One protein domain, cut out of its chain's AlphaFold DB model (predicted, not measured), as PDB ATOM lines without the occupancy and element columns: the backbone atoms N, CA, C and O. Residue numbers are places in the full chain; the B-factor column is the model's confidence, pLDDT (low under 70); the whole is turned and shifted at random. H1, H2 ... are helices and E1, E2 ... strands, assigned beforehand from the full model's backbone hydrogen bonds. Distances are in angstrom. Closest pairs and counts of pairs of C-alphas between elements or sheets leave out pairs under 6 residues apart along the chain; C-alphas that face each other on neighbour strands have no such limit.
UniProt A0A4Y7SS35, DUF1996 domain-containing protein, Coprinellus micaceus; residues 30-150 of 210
ATOM      1  N   ALA A  30     -97.415 110.444 453.754       71.12
ATOM      2  CA  ALA A  30     -97.317 111.750 454.390       71.12
ATOM      3  C   ALA A  30     -95.890 112.305 454.268       71.12
ATOM      4  O   ALA A  30     -94.912 111.660 454.654       71.12
ATOM      5  N   LEU A  31     -95.788 113.516 453.722       82.12
ATOM      6  CA  LEU A  31     -94.568 114.308 453.653       82.12
ATOM      7  C   LEU A  31     -94.877 115.682 454.242       82.12
ATOM      8  O   LEU A  31     -95.750 116.381 453.729       82.12
ATOM      9  N   LEU A  32     -94.133 116.086 455.270       88.69
ATOM     10  CA  LEU A  32     -94.111 117.486 455.686       88.69
ATOM     11  C   LEU A  32     -92.967 118.174 454.957       88.69
ATOM     12  O   LEU A  32     -91.829 117.717 455.028       88.69
ATOM     13  N   ARG A  33     -93.281 119.257 454.248       90.31
ATOM     14  CA  ARG A  33     -92.310 120.097 453.549       90.31
ATOM     15  C   ARG A  33     -92.590 121.549 453.890       90.31
ATOM     16  O   ARG A  33     -93.653 122.059 453.552       90.31
ATOM     17  N   PHE A  34     -91.631 122.207 454.522       92.94
ATOM     18  CA  PHE A  34     -91.815 123.563 455.023       92.94
ATOM     19  C   PHE A  34     -90.515 124.355 455.037       92.94
ATOM     20  O   PHE A  34     -89.425 123.786 454.978       92.94
ATOM     21  N   ALA A  35     -90.632 125.680 455.062       95.19
ATOM     22  CA  ALA A  35     -89.483 126.568 455.128       95.19
ATOM     23  C   ALA A  35     -89.245 127.041 456.562       95.19
ATOM     24  O   ALA A  35     -90.194 127.293 457.304       95.19
ATOM     25  N   CYS A  36     -87.976 127.223 456.909       96.38
ATOM     26  CA  CYS A  36     -87.564 127.960 458.094       96.38
ATOM     27  C   CYS A  36     -86.593 129.056 457.673       96.38
ATOM     28  O   CYS A  36     -85.599 128.780 456.997       96.38
ATOM     29  N   SER A  37     -86.896 130.299 458.041       95.62
ATOM     30  CA  SER A  37     -86.067 131.458 457.695       95.62
ATOM     31  C   SER A  37     -84.764 131.466 458.493       95.62
ATOM     32  O   SER A  37     -84.684 130.878 459.572       95.62
ATOM     33  N   GLN A  38     -83.740 132.149 457.978       95.19
ATOM     34  CA  GLN A  38     -82.483 132.355 458.697       95.19
ATOM     35  C   GLN A  38     -82.761 133.070 460.027       95.19
ATOM     36  O   GLN A  38     -83.199 134.218 460.015       95.19
ATOM     37  N   LEU A  39     -82.459 132.414 461.151       94.56
ATOM     38  CA  LEU A  39     -82.460 133.055 462.465       94.56
ATOM     39  C   LEU A  39     -81.191 133.899 462.609       94.56
ATOM     40  O   LEU A  39     -81.238 135.107 462.813       94.56
ATOM     41  N   VAL A  40     -80.042 133.248 462.442       95.06
ATOM     42  CA  VAL A  40     -78.721 133.818 462.710       95.06
ATOM     43  C   VAL A  40     -77.641 133.016 461.974       95.06
ATOM     44  O   VAL A  40     -77.855 131.860 461.604       95.06
ATOM     45  N   VAL A  41     -76.491 133.643 461.707       95.69
ATOM     46  CA  VAL A  41     -75.291 132.966 461.203       95.69
ATOM     47  C   VAL A  41     -74.146 133.193 462.173       95.69
ATOM     48  O   VAL A  41     -73.630 134.303 462.247       95.69
ATOM     49  N   GLU A  42     -73.751 132.146 462.889       96.25
ATOM     50  CA  GLU A  42     -72.792 132.234 463.992       96.25
ATOM     51  C   GLU A  42     -71.861 131.028 464.054       96.25
ATOM     52  O   GLU A  42     -72.101 129.974 463.456       96.25
ATOM     53  N   ARG A  43     -70.754 131.190 464.783       96.44
ATOM     54  CA  ARG A  43     -69.757 130.132 465.006       96.44
ATOM     55  C   ARG A  43     -70.157 129.236 466.174       96.44
ATOM     56  O   ARG A  43     -69.360 129.001 467.079       96.44
ATOM     57  N   PHE A  44     -71.398 128.765 466.172       96.19
ATOM     58  CA  PHE A  44     -71.941 127.886 467.205       96.19
ATOM     59  C   PHE A  44     -72.128 126.485 466.638       96.19
ATOM     60  O   PHE A  44     -72.681 126.314 465.554       96.19
ATOM     61  N   ASP A  45     -71.629 125.494 467.368       95.62
ATOM     62  CA  ASP A  45     -71.825 124.079 467.064       95.62
ATOM     63  C   ASP A  45     -71.857 123.283 468.372       95.62
ATOM     64  O   ASP A  45     -70.847 122.712 468.791       95.62
ATOM     65  N   PRO A  46     -73.000 123.281 469.066       94.50
ATOM     66  CA  PRO A  46     -73.113 122.647 470.371       94.50
ATOM     67  C   PRO A  46     -73.039 121.111 470.323       94.50
ATOM     68  O   PRO A  46     -73.016 120.476 471.376       94.50
ATOM     69  N   LEU A  47     -73.007 120.495 469.132       93.25
ATOM     70  CA  LEU A  47     -72.781 119.054 468.988       93.25
ATOM     71  C   LEU A  47     -71.299 118.712 468.835       93.25
ATOM     72  O   LEU A  47     -70.853 117.732 469.426       93.25
ATOM     73  N   VAL A  48     -70.538 119.501 468.071       93.12
ATOM     74  CA  VAL A  48     -69.117 119.214 467.800       93.12
ATOM     75  C   VAL A  48     -68.182 119.934 468.774       93.12
ATOM     76  O   VAL A  48     -67.182 119.366 469.206       93.12
ATOM     77  N   THR A  49     -68.493 121.178 469.140       94.19
ATOM     78  CA  THR A  49     -67.665 122.022 470.017       94.19
ATOM     79  C   THR A  49     -68.514 122.703 471.100       94.19
ATOM     80  O   THR A  49     -68.619 123.933 471.112       94.19
ATOM     81  N   PRO A  50     -69.136 121.937 472.016       94.44
ATOM     82  CA  PRO A  50     -70.012 122.490 473.047       94.44
ATOM     83  C   PRO A  50     -69.272 123.485 473.949       94.44
ATOM     84  O   PRO A  50     -68.188 123.201 474.456       94.44
ATOM     85  N   GLY A  51     -69.869 124.660 474.144       95.44
ATOM     86  CA  GLY A  51     -69.333 125.735 474.982       95.44
ATOM     87  C   GLY A  51     -68.143 126.487 474.378       95.44
ATOM     88  O   GLY A  51     -67.564 127.339 475.048       95.44
ATOM     89  N   MET A  52     -67.762 126.192 473.131       96.25
ATOM     90  CA  MET A  52     -66.601 126.780 472.467       96.25
ATOM     91  C   MET A  52     -66.966 127.364 471.106       96.25
ATOM     92  O   MET A  52     -67.856 126.874 470.413       96.25
ATOM     93  N   VAL A  53     -66.229 128.398 470.693       96.88
ATOM     94  CA  VAL A  53     -66.361 128.975 469.350       96.88
ATOM     95  C   VAL A  53     -66.013 127.912 468.309       96.88
ATOM     96  O   VAL A  53     -64.880 127.428 468.258       96.88
ATOM     97  N   SER A  54     -66.976 127.578 467.452       95.00
ATOM     98  CA  SER A  54     -66.822 126.546 466.431       95.00
ATOM     99  C   SER A  54     -65.767 126.939 465.389       95.00
ATOM    100  O   SER A  54     -65.661 128.116 465.006       95.00
ATOM    101  N   PRO A  55     -64.968 125.982 464.878       93.06
ATOM    102  CA  PRO A  55     -64.092 126.217 463.732       93.06
ATOM    103  C   PRO A  55     -64.872 126.524 462.442       93.06
ATOM    104  O   PRO A  55     -64.311 127.154 461.546       93.06
ATOM    105  N   HIS A  56     -66.150 126.139 462.356       92.19
ATOM    106  CA  HIS A  56     -67.025 126.433 461.223       92.19
ATOM    107  C   HIS A  56     -68.053 127.512 461.563       92.19
ATOM    108  O   HIS A  56     -68.370 127.773 462.722       92.19
ATOM    109  N   LEU A  57     -68.559 128.159 460.513       95.12
ATOM    110  CA  LEU A  57     -69.672 129.091 460.604       95.12
ATOM    111  C   LEU A  57     -70.939 128.380 460.126       95.12
ATOM    112  O   LEU A  57     -70.936 127.751 459.064       95.12
ATOM    113  N   HIS A  58     -72.014 128.505 460.896       96.19
ATOM    114  CA  HIS A  58     -73.268 127.817 460.630       96.19
ATOM    115  C   HIS A  58     -74.396 128.806 460.383       96.19
ATOM    116  O   HIS A  58     -74.490 129.834 461.048       96.19
ATOM    117  N   GLN A  59     -75.269 128.484 459.431       96.12
ATOM    118  CA  GLN A  59     -76.585 129.099 459.338       96.12
ATOM    119  C   GLN A  59     -77.529 128.344 460.267       96.12
ATOM    120  O   GLN A  59     -77.654 127.132 460.121       96.12
ATOM    121  N   ILE A  60     -78.221 129.057 461.150       97.19
ATOM    122  CA  ILE A  60     -79.131 128.493 462.151       97.19
ATOM    123  C   ILE A  60     -80.572 128.901 461.818       97.19
ATOM    124  O   ILE A  60     -80.826 130.043 461.420       97.19
ATOM    125  N   VAL A  61     -81.511 127.965 461.968       97.62
ATOM    126  CA  VAL A  61     -82.964 128.163 461.819       97.62
ATOM    127  C   VAL A  61     -83.731 127.355 462.876       97.62
ATOM    128  O   VAL A  61     -83.168 126.453 463.501       97.62
ATOM    129  N   GLY A  62     -85.035 127.611 463.000       97.62
ATOM    130  CA  GLY A  62     -85.937 126.875 463.883       97.62
ATOM    131  C   GLY A  62     -86.193 127.617 465.188       97.62
ATOM    132  O   GLY A  62     -86.329 128.841 465.165       97.62
ATOM    133  N   GLY A  63     -86.280 126.874 466.294       97.31
ATOM    134  CA  GLY A  63     -86.508 127.412 467.636       97.31
ATOM    135  C   GLY A  63     -85.416 128.381 468.106       97.31
ATOM    136  O   GLY A  63     -84.261 128.287 467.683       97.31
ATOM    137  N   ASP A  64     -85.770 129.296 469.007       95.94
ATOM    138  CA  ASP A  64     -84.867 130.293 469.603       95.94
ATOM    139  C   ASP A  64     -84.071 129.787 470.819       95.94
ATOM    140  O   ASP A  64     -83.126 130.456 471.238       95.94
ATOM    141  N   ALA A  65     -84.361 128.593 471.351       95.06
ATOM    142  CA  ALA A  65     -83.524 127.942 472.365       95.06
ATOM    143  C   ALA A  65     -82.236 127.347 471.762       95.06
ATOM    144  O   ALA A  65     -81.992 126.141 471.835       95.06
ATOM    145  N   PHE A  66     -81.409 128.195 471.149       94.56
ATOM    146  CA  PHE A  66     -80.141 127.818 470.535       94.56
ATOM    147  C   PHE A  66     -78.977 128.568 471.185       94.56
ATOM    148  O   PHE A  66     -78.888 129.791 471.103       94.56
ATOM    149  N   ASP A  67     -78.069 127.827 471.815       92.81
ATOM    150  CA  ASP A  67     -76.932 128.378 472.553       92.81
ATOM    151  C   ASP A  67     -75.669 127.540 472.310       92.81
ATOM    152  O   ASP A  67     -75.731 126.344 472.026       92.81
ATOM    153  N   ILE A  68     -74.496 128.153 472.455       93.88
ATOM    154  CA  ILE A  68     -73.199 127.514 472.226       93.88
ATOM    155  C   ILE A  68     -72.971 126.294 473.136       93.88
ATOM    156  O   ILE A  68     -72.229 125.385 472.767       93.88
ATOM    157  N   GLY A  69     -73.605 126.253 474.315       91.62
ATOM    158  CA  GLY A  69     -73.464 125.166 475.287       91.62
ATOM    159  C   GLY A  69     -74.469 124.015 475.164       91.62
ATOM    160  O   GLY A  69     -74.123 122.907 475.565       91.62
ATOM    161  N   MET A  70     -75.688 124.269 474.654       90.25
ATOM    162  CA  MET A  70     -76.886 123.394 474.675       90.25
ATOM    163  C   MET A  70     -76.681 122.035 475.371       90.25
ATOM    164  O   MET A  70     -76.376 121.025 474.732       90.25
ATOM    165  N   HIS A  71     -76.883 121.984 476.690       87.00
ATOM    166  CA  HIS A  71     -76.710 120.762 477.484       87.00
ATOM    167  C   HIS A  71     -77.700 119.659 477.084       87.00
ATOM    168  O   HIS A  71     -78.853 119.943 476.766       87.00
ATOM    169  N   ALA A  72     -77.253 118.396 477.089       83.19
ATOM    170  CA  ALA A  72     -78.041 117.236 476.642       83.19
ATOM    171  C   ALA A  72     -79.340 117.012 477.434       83.19
ATOM    172  O   ALA A  72     -80.308 116.504 476.872       83.19
ATOM    173  N   ASP A  73     -79.375 117.446 478.694       86.44
ATOM    174  CA  ASP A  73     -80.536 117.303 479.577       86.44
ATOM    175  C   ASP A  73     -81.649 118.326 479.291       86.44
ATOM    176  O   ASP A  73     -82.797 118.149 479.724       86.44
ATOM    177  N   ASN A  74     -81.331 119.385 478.539       88.00
ATOM    178  CA  ASN A  74     -82.290 120.418 478.177       88.00
ATOM    179  C   ASN A  74     -83.310 119.881 477.170       88.00
ATOM    180  O   ASN A  74     -82.971 119.229 476.180       88.00
ATOM    181  N   ASP A  75     -84.574 120.226 477.398       90.12
ATOM    182  CA  ASP A  75     -85.648 120.023 476.432       90.12
ATOM    183  C   ASP A  75     -85.835 121.303 475.613       90.12
ATOM    184  O   ASP A  75     -86.674 122.150 475.915       90.12
ATOM    185  N   LEU A  76     -84.963 121.473 474.622       92.19
ATOM    186  CA  LEU A  76     -84.820 122.712 473.851       92.19
ATOM    187  C   LEU A  76     -86.132 123.164 473.181       92.19
ATOM    188  O   LEU A  76     -86.444 124.355 473.274       92.19
ATOM    189  N   PRO A  77     -86.961 122.264 472.606       92.38
ATOM    190  CA  PRO A  77     -88.278 122.649 472.106       92.38
ATOM    191  C   PRO A  77     -89.173 123.303 473.165       92.38
ATOM    192  O   PRO A  77     -89.863 124.267 472.862       92.38
ATOM    193  N   THR A  78     -89.142 122.832 474.418       92.31
ATOM    194  CA  THR A  78     -89.968 123.405 475.504       92.31
ATOM    195  C   THR A  78     -89.437 124.729 476.050       92.31
ATOM    196  O   THR A  78     -90.179 125.474 476.683       92.31
ATOM    197  N   MET A  79     -88.153 125.011 475.831       94.44
ATOM    198  CA  MET A  79     -87.515 126.267 476.227       94.44
ATOM    199  C   MET A  79     -87.687 127.364 475.174       94.44
ATOM    200  O   MET A  79     -87.493 128.536 475.490       94.44
ATOM    201  N   SER A  80     -88.010 126.988 473.935       96.12
ATOM    202  CA  SER A  80     -88.180 127.935 472.838       96.12
ATOM    203  C   SER A  80     -89.506 128.684 472.967       96.12
ATOM    204  O   SER A  80     -90.538 128.096 473.288       96.12
ATOM    205  N   THR A  81     -89.489 129.986 472.695       97.19
ATOM    206  CA  THR A  81     -90.681 130.850 472.703       97.19
ATOM    207  C   THR A  81     -91.124 131.257 471.303       97.19
ATOM    208  O   THR A  81     -92.266 131.675 471.109       97.19
ATOM    209  N   CYS A  82     -90.248 131.108 470.310       96.31
ATOM    210  CA  CYS A  82     -90.558 131.346 468.908       96.31
ATOM    211  C   CYS A  82     -89.806 130.368 467.996       96.31
ATOM    212  O   CYS A  82     -88.890 129.668 468.422       96.31
ATOM    213  N   THR A  83     -90.218 130.306 466.730       97.50
ATOM    214  CA  THR A  83     -89.562 129.514 465.686       97.50
ATOM    215  C   THR A  83     -89.526 130.299 464.381       97.50
ATOM    216  O   THR A  83     -90.435 131.078 464.092       97.50
ATOM    217  N   THR A  84     -88.482 130.104 463.573       96.69
ATOM    218  CA  THR A  84     -88.411 130.677 462.219       96.69
ATOM    219  C   THR A  84     -89.101 129.823 461.155       96.69
ATOM    220  O   THR A  84     -89.112 130.208 459.980       96.69
ATOM    221  N   CYS A  85     -89.641 128.664 461.542       96.19
ATOM    222  CA  CYS A  85     -90.348 127.733 460.673       96.19
ATOM    223  C   CYS A  85     -91.790 128.168 460.392       96.19
ATOM    224  O   CYS A  85     -92.427 128.827 461.209       96.19
ATOM    225  N   THR A  86     -92.334 127.783 459.232       94.19
ATOM    226  CA  THR A  86     -93.738 128.085 458.895       94.19
ATOM    227  C   THR A  86     -94.744 127.321 459.756       94.19
ATOM    228  O   THR A  86     -95.876 127.775 459.889       94.19
ATOM    229  N   TYR A  87     -94.361 126.166 460.312       93.00
ATOM    230  CA  TYR A  87     -95.161 125.468 461.320       93.00
ATOM    231  C   TYR A  87     -94.812 126.012 462.702       93.00
ATOM    232  O   TYR A  87     -93.678 125.860 463.154       93.00
ATOM    233  N   SER A  88     -95.790 126.631 463.363       93.38
ATOM    234  CA  SER A  88     -95.644 127.224 464.698       93.38
ATOM    235  C   SER A  88     -95.352 126.202 465.793       93.38
ATOM    236  O   SER A  88     -94.888 126.566 466.866       93.38
ATOM    237  N   GLU A  89     -95.633 124.930 465.529       92.75
ATOM    238  CA  GLU A  89     -95.448 123.822 466.457       92.75
ATOM    239  C   GLU A  89     -94.026 123.244 466.410       92.75
ATOM    240  O   GLU A  89     -93.667 122.449 467.281       92.75
ATOM    241  N   ASP A  90     -93.215 123.609 465.408       93.94
ATOM    242  CA  ASP A  90     -91.849 123.098 465.281       93.94
ATOM    243  C   ASP A  90     -90.829 124.031 465.940       93.94
ATOM    244  O   ASP A  90     -90.370 125.013 465.352       93.94
ATOM    245  N   PHE A  91     -90.450 123.681 467.167       95.38
ATOM    246  CA  PHE A  91     -89.412 124.353 467.953       95.38
ATOM    247  C   PHE A  91     -88.050 123.646 467.904       95.38
ATOM    248  O   PHE A  91     -87.180 123.900 468.737       95.38
ATOM    249  N   SER A  92     -87.837 122.737 466.953       94.69
ATOM    250  CA  SER A  92     -86.536 122.093 466.770       94.69
ATOM    251  C   SER A  92     -85.499 123.104 466.267       94.69
ATOM    252  O   SER A  92     -85.842 124.079 465.598       94.69
ATOM    253  N   ASN A  93     -84.215 122.872 466.548       96.12
ATOM    254  CA  ASN A  93     -83.128 123.690 466.003       96.12
ATOM    255  C   ASN A  93     -82.410 122.947 464.875       96.12
ATOM    256  O   ASN A  93     -82.087 121.767 465.012       96.12
ATOM    257  N   TYR A  94     -82.084 123.661 463.799       96.56
ATOM    258  CA  TYR A  94     -81.344 123.113 462.665       96.56
ATOM    259  C   TYR A  94     -80.252 124.071 462.252       96.56
ATOM    260  O   TYR A  94     -80.457 125.287 462.197       96.56
ATOM    261  N   TRP A  95     -79.099 123.522 461.901       96.19
ATOM    262  CA  TRP A  95     -78.010 124.328 461.397       96.19
ATOM    263  C   TRP A  95     -77.171 123.569 460.382       96.19
ATOM    264  O   TRP A  95     -77.038 122.348 460.432       96.19
ATOM    265  N   THR A  96     -76.632 124.311 459.420       95.50
ATOM    266  CA  THR A  96     -75.777 123.778 458.356       95.50
ATOM    267  C   THR A  96     -74.574 124.683 458.153       95.50
ATOM    268  O   THR A  96     -74.639 125.889 458.399       95.50
ATOM    269  N   ALA A  97     -73.453 124.111 457.710       94.12
ATOM    270  CA  ALA A  97     -72.267 124.895 457.379       94.12
ATOM    271  C   ALA A  97     -72.576 125.871 456.237       94.12
ATOM    272  O   ALA A  97     -73.260 125.521 455.271       94.12
ATOM    273  N   VAL A  98     -72.062 127.100 456.332       94.12
ATOM    274  CA  VAL A  98     -72.218 128.071 455.247       94.12
ATOM    275  C   VAL A  98     -71.175 127.858 454.152       94.12
ATOM    276  O   VAL A  98     -70.002 127.585 454.413       94.12
ATOM    277  N   LEU A  99     -71.594 128.037 452.901       93.19
ATOM    278  CA  LEU A  99     -70.697 127.974 451.756       93.19
ATOM    279  C   LEU A  99     -70.041 129.339 451.513       93.19
ATOM    280  O   LEU A  99     -70.710 130.375 451.496       93.19
ATOM    281  N   TYR A 100     -68.735 129.330 451.261       94.38
ATOM    282  CA  TYR A 100     -67.984 130.497 450.811       94.38
ATOM    283  C   TYR A 100     -67.407 130.254 449.420       94.38
ATOM    284  O   TYR A 100     -66.830 129.205 449.145       94.38
ATOM    285  N   PHE A 101     -67.515 131.261 448.559       93.69
ATOM    286  CA  PHE A 101     -66.767 131.331 447.316       93.69
ATOM    287  C   PHE A 101     -65.405 131.974 447.583       93.69
ATOM    288  O   PHE A 101     -65.336 133.057 448.168       93.69
ATOM    289  N   LYS A 102     -64.327 131.315 447.153       95.25
ATOM    290  CA  LYS A 102     -62.970 131.866 447.199       95.25
ATOM    291  C   LYS A 102     -62.648 132.514 445.855       95.25
ATOM    292  O   LYS A 102     -62.527 131.824 444.846       95.25
ATOM    293  N   HIS A 103     -62.488 133.831 445.855       96.12
ATOM    294  CA  HIS A 103     -62.079 134.602 444.685       96.12
ATOM    295  C   HIS A 103     -60.620 134.314 444.311       96.12
ATOM    296  O   HIS A 103     -59.813 133.906 445.148       96.12
ATOM    297  N   GLN A 104     -60.248 134.581 443.054       97.00
ATOM    298  CA  GLN A 104     -58.871 134.393 442.563       97.00
ATOM    299  C   GLN A 104     -57.840 135.225 443.341       97.00
ATOM    300  O   GLN A 104     -56.702 134.802 443.506       97.00
ATOM    301  N   ASN A 105     -58.255 136.377 443.875       96.69
ATOM    302  CA  ASN A 105     -57.429 137.234 444.732       96.69
ATOM    303  C   ASN A 105     -57.268 136.699 446.175       96.69
ATOM    304  O   ASN A 105     -56.687 137.377 447.016       96.69
ATOM    305  N   GLY A 106     -57.812 135.518 446.485       97.19
ATOM    306  CA  GLY A 106     -57.725 134.873 447.795       97.19
ATOM    307  C   GLY A 106     -58.790 135.300 448.810       97.19
ATOM    308  O   GLY A 106     -58.874 134.677 449.867       97.19
ATOM    309  N   THR A 107     -59.616 136.304 448.505       97.25
ATOM    310  CA  THR A 107     -60.716 136.727 449.389       97.25
ATOM    311  C   THR A 107     -61.878 135.737 449.361       97.25
ATOM    312  O   THR A 107     -62.071 135.005 448.388       97.25
ATOM    313  N   PHE A 108     -62.668 135.714 450.433       96.25
ATOM    314  CA  PHE A 108     -63.830 134.840 450.558       96.25
ATOM    315  C   PHE A 108     -65.114 135.663 450.609       96.25
ATOM    316  O   PHE A 108     -65.191 136.669 451.310       96.25
ATOM    317  N   GLN A 109     -66.140 135.198 449.905       96.00
ATOM    318  CA  GLN A 109     -67.477 135.777 449.927       96.00
ATOM    319  C   GLN A 109     -68.492 134.701 450.293       96.00
ATOM    320  O   GLN A 109     -68.508 133.630 449.688       96.00
ATOM    321  N   ARG A 110     -69.350 134.981 451.279       94.12
ATOM    322  CA  ARG A 110     -70.424 134.059 451.661       94.12
ATOM    323  C   ARG A 110     -71.402 133.907 450.498       94.12
ATOM    324  O   ARG A 110     -71.864 134.909 449.950       94.12
ATOM    325  N   VAL A 111     -71.730 132.668 450.147       93.50
ATOM    326  CA  VAL A 111     -72.767 132.370 449.159       93.50
ATOM    327  C   VAL A 111     -74.129 132.645 449.805       93.50
ATOM    328  O   VAL A 111     -74.416 132.090 450.868       93.50
ATOM    329  N   PRO A 112     -74.961 133.530 449.228       91.62
ATOM    330  CA  PRO A 112     -76.255 133.856 449.804       91.62
ATOM    331  C   PRO A 112     -77.226 132.685 449.648       91.62
ATOM    332  O   PRO A 112     -77.386 132.137 448.555       91.62
ATOM    333  N   GLN A 113     -77.914 132.354 450.737       91.00
ATOM    334  CA  GLN A 113     -78.984 131.364 450.736       91.00
ATOM    335  C   GLN A 113     -80.272 132.003 450.223       91.00
ATOM    336  O   GLN A 113     -80.591 133.144 450.560       91.00
ATOM    337  N   ARG A 114     -81.015 131.261 449.403       87.44
ATOM    338  CA  ARG A 114     -82.325 131.679 448.900       87.44
ATOM    339  C   ARG A 114     -83.402 130.750 449.449       87.44
ATOM    340  O   ARG A 114     -83.121 129.564 449.633       87.44
ATOM    341  N   PRO A 115     -84.616 131.263 449.686       86.19
ATOM    342  CA  PRO A 115     -85.756 130.434 450.040       86.19
ATOM    343  C   PRO A 115     -85.984 129.321 449.020       86.19
ATOM    344  O   PRO A 115     -85.807 129.521 447.816       86.19
ATOM    345  N   GLY A 116     -86.416 128.162 449.509       80.31
ATOM    346  CA  GLY A 116     -86.924 127.104 448.646       80.31
ATOM    347  C   GLY A 116     -88.207 127.547 447.945       80.31
ATOM    348  O   GLY A 116     -89.011 128.303 448.489       80.31
ATOM    349  N   GLU A 117     -88.415 127.059 446.730       77.56
ATOM    350  CA  GLU A 117     -89.587 127.429 445.942       77.56
ATOM    351  C   GLU A 117     -90.881 126.853 446.507       77.56
ATOM    352  O   GLU A 117     -90.886 125.750 447.057       77.56
ATOM    353  N   LEU A 118     -91.988 127.567 446.274       76.69
ATOM    354  CA  LEU A 118     -93.350 127.167 446.648       76.69
ATOM    355  C   LEU A 118     -93.589 127.045 448.165       76.69
ATOM    356  O   LEU A 118     -94.526 126.370 448.579       76.69
ATOM    357  N   LEU A 119     -92.765 127.698 448.993       81.88
ATOM    358  CA  LEU A 119     -92.845 127.626 450.463       81.88
ATOM    359  C   LEU A 119     -93.069 128.990 451.133       81.88
ATOM    360  O   LEU A 119     -92.751 129.182 452.304       81.88
ATOM    361  N   GLY A 120     -93.638 129.939 450.388       80.06
ATOM    362  CA  GLY A 120     -93.976 131.270 450.890       80.06
ATOM    363  C   GLY A 120     -92.783 132.226 450.966       80.06
ATOM    364  O   GLY A 120     -91.794 132.084 450.249       80.06
ATOM    365  N   ALA A 121     -92.912 133.243 451.818       83.44
ATOM    366  CA  ALA A 121     -91.992 134.377 451.915       83.44
ATOM    367  C   ALA A 121     -90.903 134.174 452.985       83.44
ATOM    368  O   ALA A 121     -90.687 135.042 453.830       83.44
ATOM    369  N   ALA A 122     -90.232 133.018 452.983       89.06
ATOM    370  CA  ALA A 122     -89.090 132.816 453.872       89.06
ATOM    371  C   ALA A 122     -87.935 133.777 453.520       89.06
ATOM    372  O   ALA A 122     -87.831 134.253 452.389       89.06
ATOM    373  N   ASN A 123     -87.053 134.052 454.480       91.12
ATOM    374  CA  ASN A 123     -85.856 134.871 454.278       91.12
ATOM    375  C   ASN A 123     -84.592 134.017 454.448       91.12
ATOM    376  O   ASN A 123     -84.221 133.663 455.570       91.12
ATOM    377  N   GLY A 124     -83.942 133.662 453.335       90.56
ATOM    378  CA  GLY A 124     -82.825 132.712 453.333       90.56
ATOM    379  C   GLY A 124     -83.234 131.365 453.940       90.56
ATOM    380  O   GLY A 124     -84.314 130.854 453.642       90.56
ATOM    381  N   GLY A 125     -82.390 130.809 454.813       93.50
ATOM    382  CA  GLY A 125     -82.769 129.670 455.648       93.50
ATOM    383  C   GLY A 125     -82.657 128.316 454.947       93.50
ATOM    384  O   GLY A 125     -81.721 128.083 454.174       93.50
ATOM    385  N   MET A 126     -83.565 127.397 455.273       94.31
ATOM    386  CA  MET A 126     -83.582 126.036 454.729       94.31
ATOM    387  C   MET A 126     -85.006 125.504 454.557       94.31
ATOM    388  O   MET A 126     -85.959 125.984 455.169       94.31
ATOM    389  N   THR A 127     -85.143 124.507 453.684       93.31
ATOM    390  CA  THR A 127     -86.369 123.719 453.540       93.31
ATOM    391  C   THR A 127     -86.193 122.399 454.267       93.31
ATOM    392  O   THR A 127     -85.244 121.671 453.982       93.31
ATOM    393  N   LEU A 128     -87.127 122.083 455.154       93.38
ATOM    394  CA  LEU A 128     -87.142 120.844 455.914       93.38
ATOM    395  C   LEU A 128     -88.135 119.858 455.310       93.38
ATOM    396  O   LEU A 128     -89.210 120.246 454.844       93.38
ATOM    397  N   TYR A 129     -87.743 118.585 455.323       90.94
ATOM    398  CA  TYR A 129     -88.550 117.459 454.871       90.94
ATOM    399  C   TYR A 129     -88.627 116.427 455.993       90.94
ATOM    400  O   TYR A 129     -87.610 115.841 456.358       90.94
ATOM    401  N   TYR A 130     -89.832 116.161 456.496       89.38
ATOM    402  CA  TYR A 130     -90.091 114.967 457.297       89.38
ATOM    403  C   TYR A 130     -90.781 113.929 456.434       89.38
ATOM    404  O   TYR A 130     -91.921 114.107 455.997       89.38
ATOM    405  N   MET A 131     -90.044 112.857 456.165       83.69
ATOM    406  CA  MET A 131     -90.456 111.759 455.308       83.69
ATOM    407  C   MET A 131     -90.827 110.566 456.175       83.69
ATOM    408  O   MET A 131     -90.042 110.142 457.021       83.69
ATOM    409  N   GLN A 132     -92.012 110.004 455.959       81.44
ATOM    410  CA  GLN A 132     -92.357 108.742 456.598       81.44
ATOM    411  C   GLN A 132     -91.559 107.568 455.990       81.44
ATOM    412  O   GLN A 132     -91.278 107.582 454.786       81.44
ATOM    413  N   PRO A 133     -91.242 106.525 456.778       78.06
ATOM    414  CA  PRO A 133     -90.583 105.327 456.273       78.06
ATOM    415  C   PRO A 133     -91.388 104.659 455.152       78.06
ATOM    416  O   PRO A 133     -92.588 104.408 455.279       78.06
ATOM    417  N   THR A 134     -90.717 104.305 454.056       74.88
ATOM    418  CA  THR A 134     -91.350 103.668 452.885       74.88
ATOM    419  C   THR A 134     -91.831 102.242 453.158       74.88
ATOM    420  O   THR A 134     -92.710 101.739 452.460       74.88
ATOM    421  N   ASN A 135     -91.297 101.593 454.196       79.38
ATOM    422  CA  ASN A 135     -91.698 100.259 454.641       79.38
ATOM    423  C   ASN A 135     -92.972 100.254 455.509       79.38
ATOM    424  O   ASN A 135     -93.366  99.192 455.989       79.38
ATOM    425  N   GLY A 136     -93.611 101.410 455.731       75.44
ATOM    426  CA  GLY A 136     -94.791 101.516 456.594       75.44
ATOM    427  C   GLY A 136     -94.476 101.340 458.083       75.44
ATOM    428  O   GLY A 136     -95.361 100.979 458.858       75.44
ATOM    429  N   GLY A 137     -93.219 101.561 458.482       80.50
ATOM    430  CA  GLY A 137     -92.804 101.558 459.878       80.50
ATOM    431  C   GLY A 137     -93.578 102.574 460.721       80.50
ATOM    432  O   GLY A 137     -94.038 103.608 460.233       80.50
ATOM    433  N   LYS A 138     -93.723 102.280 462.017       82.38
ATOM    434  CA  LYS A 138     -94.382 103.181 462.965       82.38
ATOM    435  C   LYS A 138     -93.547 104.453 463.137       82.38
ATOM    436  O   LYS A 138     -92.423 104.383 463.621       82.38
ATOM    437  N   VAL A 139     -94.127 105.603 462.804       82.62
ATOM    438  CA  VAL A 139     -93.536 106.919 463.078       82.62
ATOM    439  C   VAL A 139     -93.808 107.298 464.534       82.62
ATOM    440  O   VAL A 139     -94.942 107.211 465.009       82.62
ATOM    441  N   THR A 140     -92.768 107.711 465.252       85.56
ATOM    442  CA  THR A 140     -92.858 108.250 466.615       85.56
ATOM    443  C   THR A 140     -92.110 109.572 466.691       85.56
ATOM    444  O   THR A 140     -91.184 109.795 465.916       85.56
ATOM    445  N   SER A 141     -92.473 110.428 467.645       83.62
ATOM    446  CA  SER A 141     -91.694 111.632 467.934       83.62
ATOM    447  C   SER A 141     -90.270 111.276 468.367       83.62
ATOM    448  O   SER A 141     -90.030 110.213 468.952       83.62
ATOM    449  N   PHE A 142     -89.328 112.185 468.122       85.94
ATOM    450  CA  PHE A 142     -87.987 112.071 468.680       85.94
ATOM    451  C   PHE A 142     -88.045 112.025 470.213       85.94
ATOM    452  O   PHE A 142     -88.926 112.614 470.844       85.94
ATOM    453  N   LYS A 143     -87.114 111.286 470.823       85.44
ATOM    454  CA  LYS A 143     -86.977 111.260 472.284       85.44
ATOM    455  C   LYS A 143     -86.458 112.614 472.775       85.44
ATOM    456  O   LYS A 143     -85.732 113.298 472.056       85.44
ATOM    457  N   LYS A 144     -86.764 112.968 474.024       83.38
ATOM    458  CA  LYS A 144     -86.148 114.129 474.678       83.38
ATOM    459  C   LYS A 144     -84.617 114.029 474.610       83.38
ATOM    460  O   LYS A 144     -84.061 112.951 474.822       83.38
ATOM    461  N   GLY A 145     -83.962 115.147 474.294       82.88
ATOM    462  CA  GLY A 145     -82.506 115.226 474.139       82.88
ATOM    463  C   GLY A 145     -81.969 114.617 472.839       82.88
ATOM    464  O   GLY A 145     -80.752 114.547 472.671       82.88
ATOM    465  N   PHE A 146     -82.838 114.176 471.919       89.06
ATOM    466  CA  PHE A 146     -82.407 113.639 470.631       89.06
ATOM    467  C   PHE A 146     -81.607 114.675 469.844       89.06
ATOM    468  O   PHE A 146     -82.011 115.827 469.687       89.06
ATOM    469  N   ARG A 147     -80.454 114.231 469.356       89.69
ATOM    470  CA  ARG A 147     -79.486 115.022 468.612       89.69
ATOM    471  C   ARG A 147     -78.943 114.150 467.507       89.69
ATOM    472  O   ARG A 147     -78.661 112.973 467.729       89.69
ATOM    473  N   MET A 148     -78.764 114.741 466.341       92.00
ATOM    474  CA  MET A 148     -78.174 114.056 465.211       92.00
ATOM    475  C   MET A 148     -77.285 115.012 464.438       92.00
ATOM    476  O   MET A 148     -77.579 116.197 464.312       92.00
ATOM    477  N   ILE A 149     -76.195 114.466 463.927       92.88
ATOM    478  CA  ILE A 149     -75.282 115.126 463.008       92.88
ATOM    479  C   ILE A 149     -75.016 114.149 461.871       92.88
ATOM    480  O   ILE A 149     -75.080 112.934 462.066       92.88
ATOM    481  N   ILE A 150     -74.757 114.683 460.686       93.19
ATOM    482  CA  ILE A 150     -74.324 113.892 459.548       93.19
ATOM    483  C   ILE A 150     -73.229 114.627 458.793       93.19
ATOM    484  O   ILE A 150     -73.284 115.848 458.630       93.19
TER     485      ILE A 150
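AT A GLANCE: This is residues 30 to 150 of the 210 residues of the protein "DUF1996 domain-containing protein" of Coprinellus micaceus (UniProt A0A4Y7SS35). Little regular structure: a small sheet, E2-E3-E4, sits in the middle among long loops; E4 runs on into hairpin E5-E6, an arm at one end, and a two-stranded ribbon, E1-E7, comes near E3. The 121 printed residues, mostly strand by class, have 35 in named elements, E1 E2 E3 H1 E4 E5 E6 E7; the sheets are antiparallel. The whole is only just compact, close to loose: radius of gyration of the C-alphas 15.9 A, spans 53 by 36 by 30 A.

IN THESE COORDINATES: Find C-alpha 31 at (-94.568, 114.308, 453.653), where E1, residues 31 to 36, begins its 16.0 A. Go on through E2, 40 to 42; E3, 58 to 62; H1, 76 to 79; E4, 93 to 97; E5, 100 to 102; E6, 108 to 110; E7, 126 to 131, runs 15.9 A to C-alpha 131 at (-90.456, 111.759, 455.308).

HOW THE PARTS SIT: Look for N to O pairs within hydrogen-bond range: N 42 and O 58, 3.0 A, in hairpin E2-E3; N 59 and O 96, 2.9 A, in E3-E4; N 101 and O 109, 2.8 A, in hairpin E5-E6; N 34 and O 128, 3.1 A, in E1-E7. The closest C-alphas of E1 and E3, Cys 36 and Val 61, are 5.9 A apart. H1, not on the three-stranded sheet, is too short for an O i to N i+4 pair; its one O i to N i+3 pair is within range.

THE WHOLE: The C-alphas farthest apart, Asn 105 and Lys 138, are 53.5 A apart. The printed part has no cut; E2 to E3, E3 to H1, H1 to E4 and E6 to E7 are long links. No printed residue is under pLDDT 70.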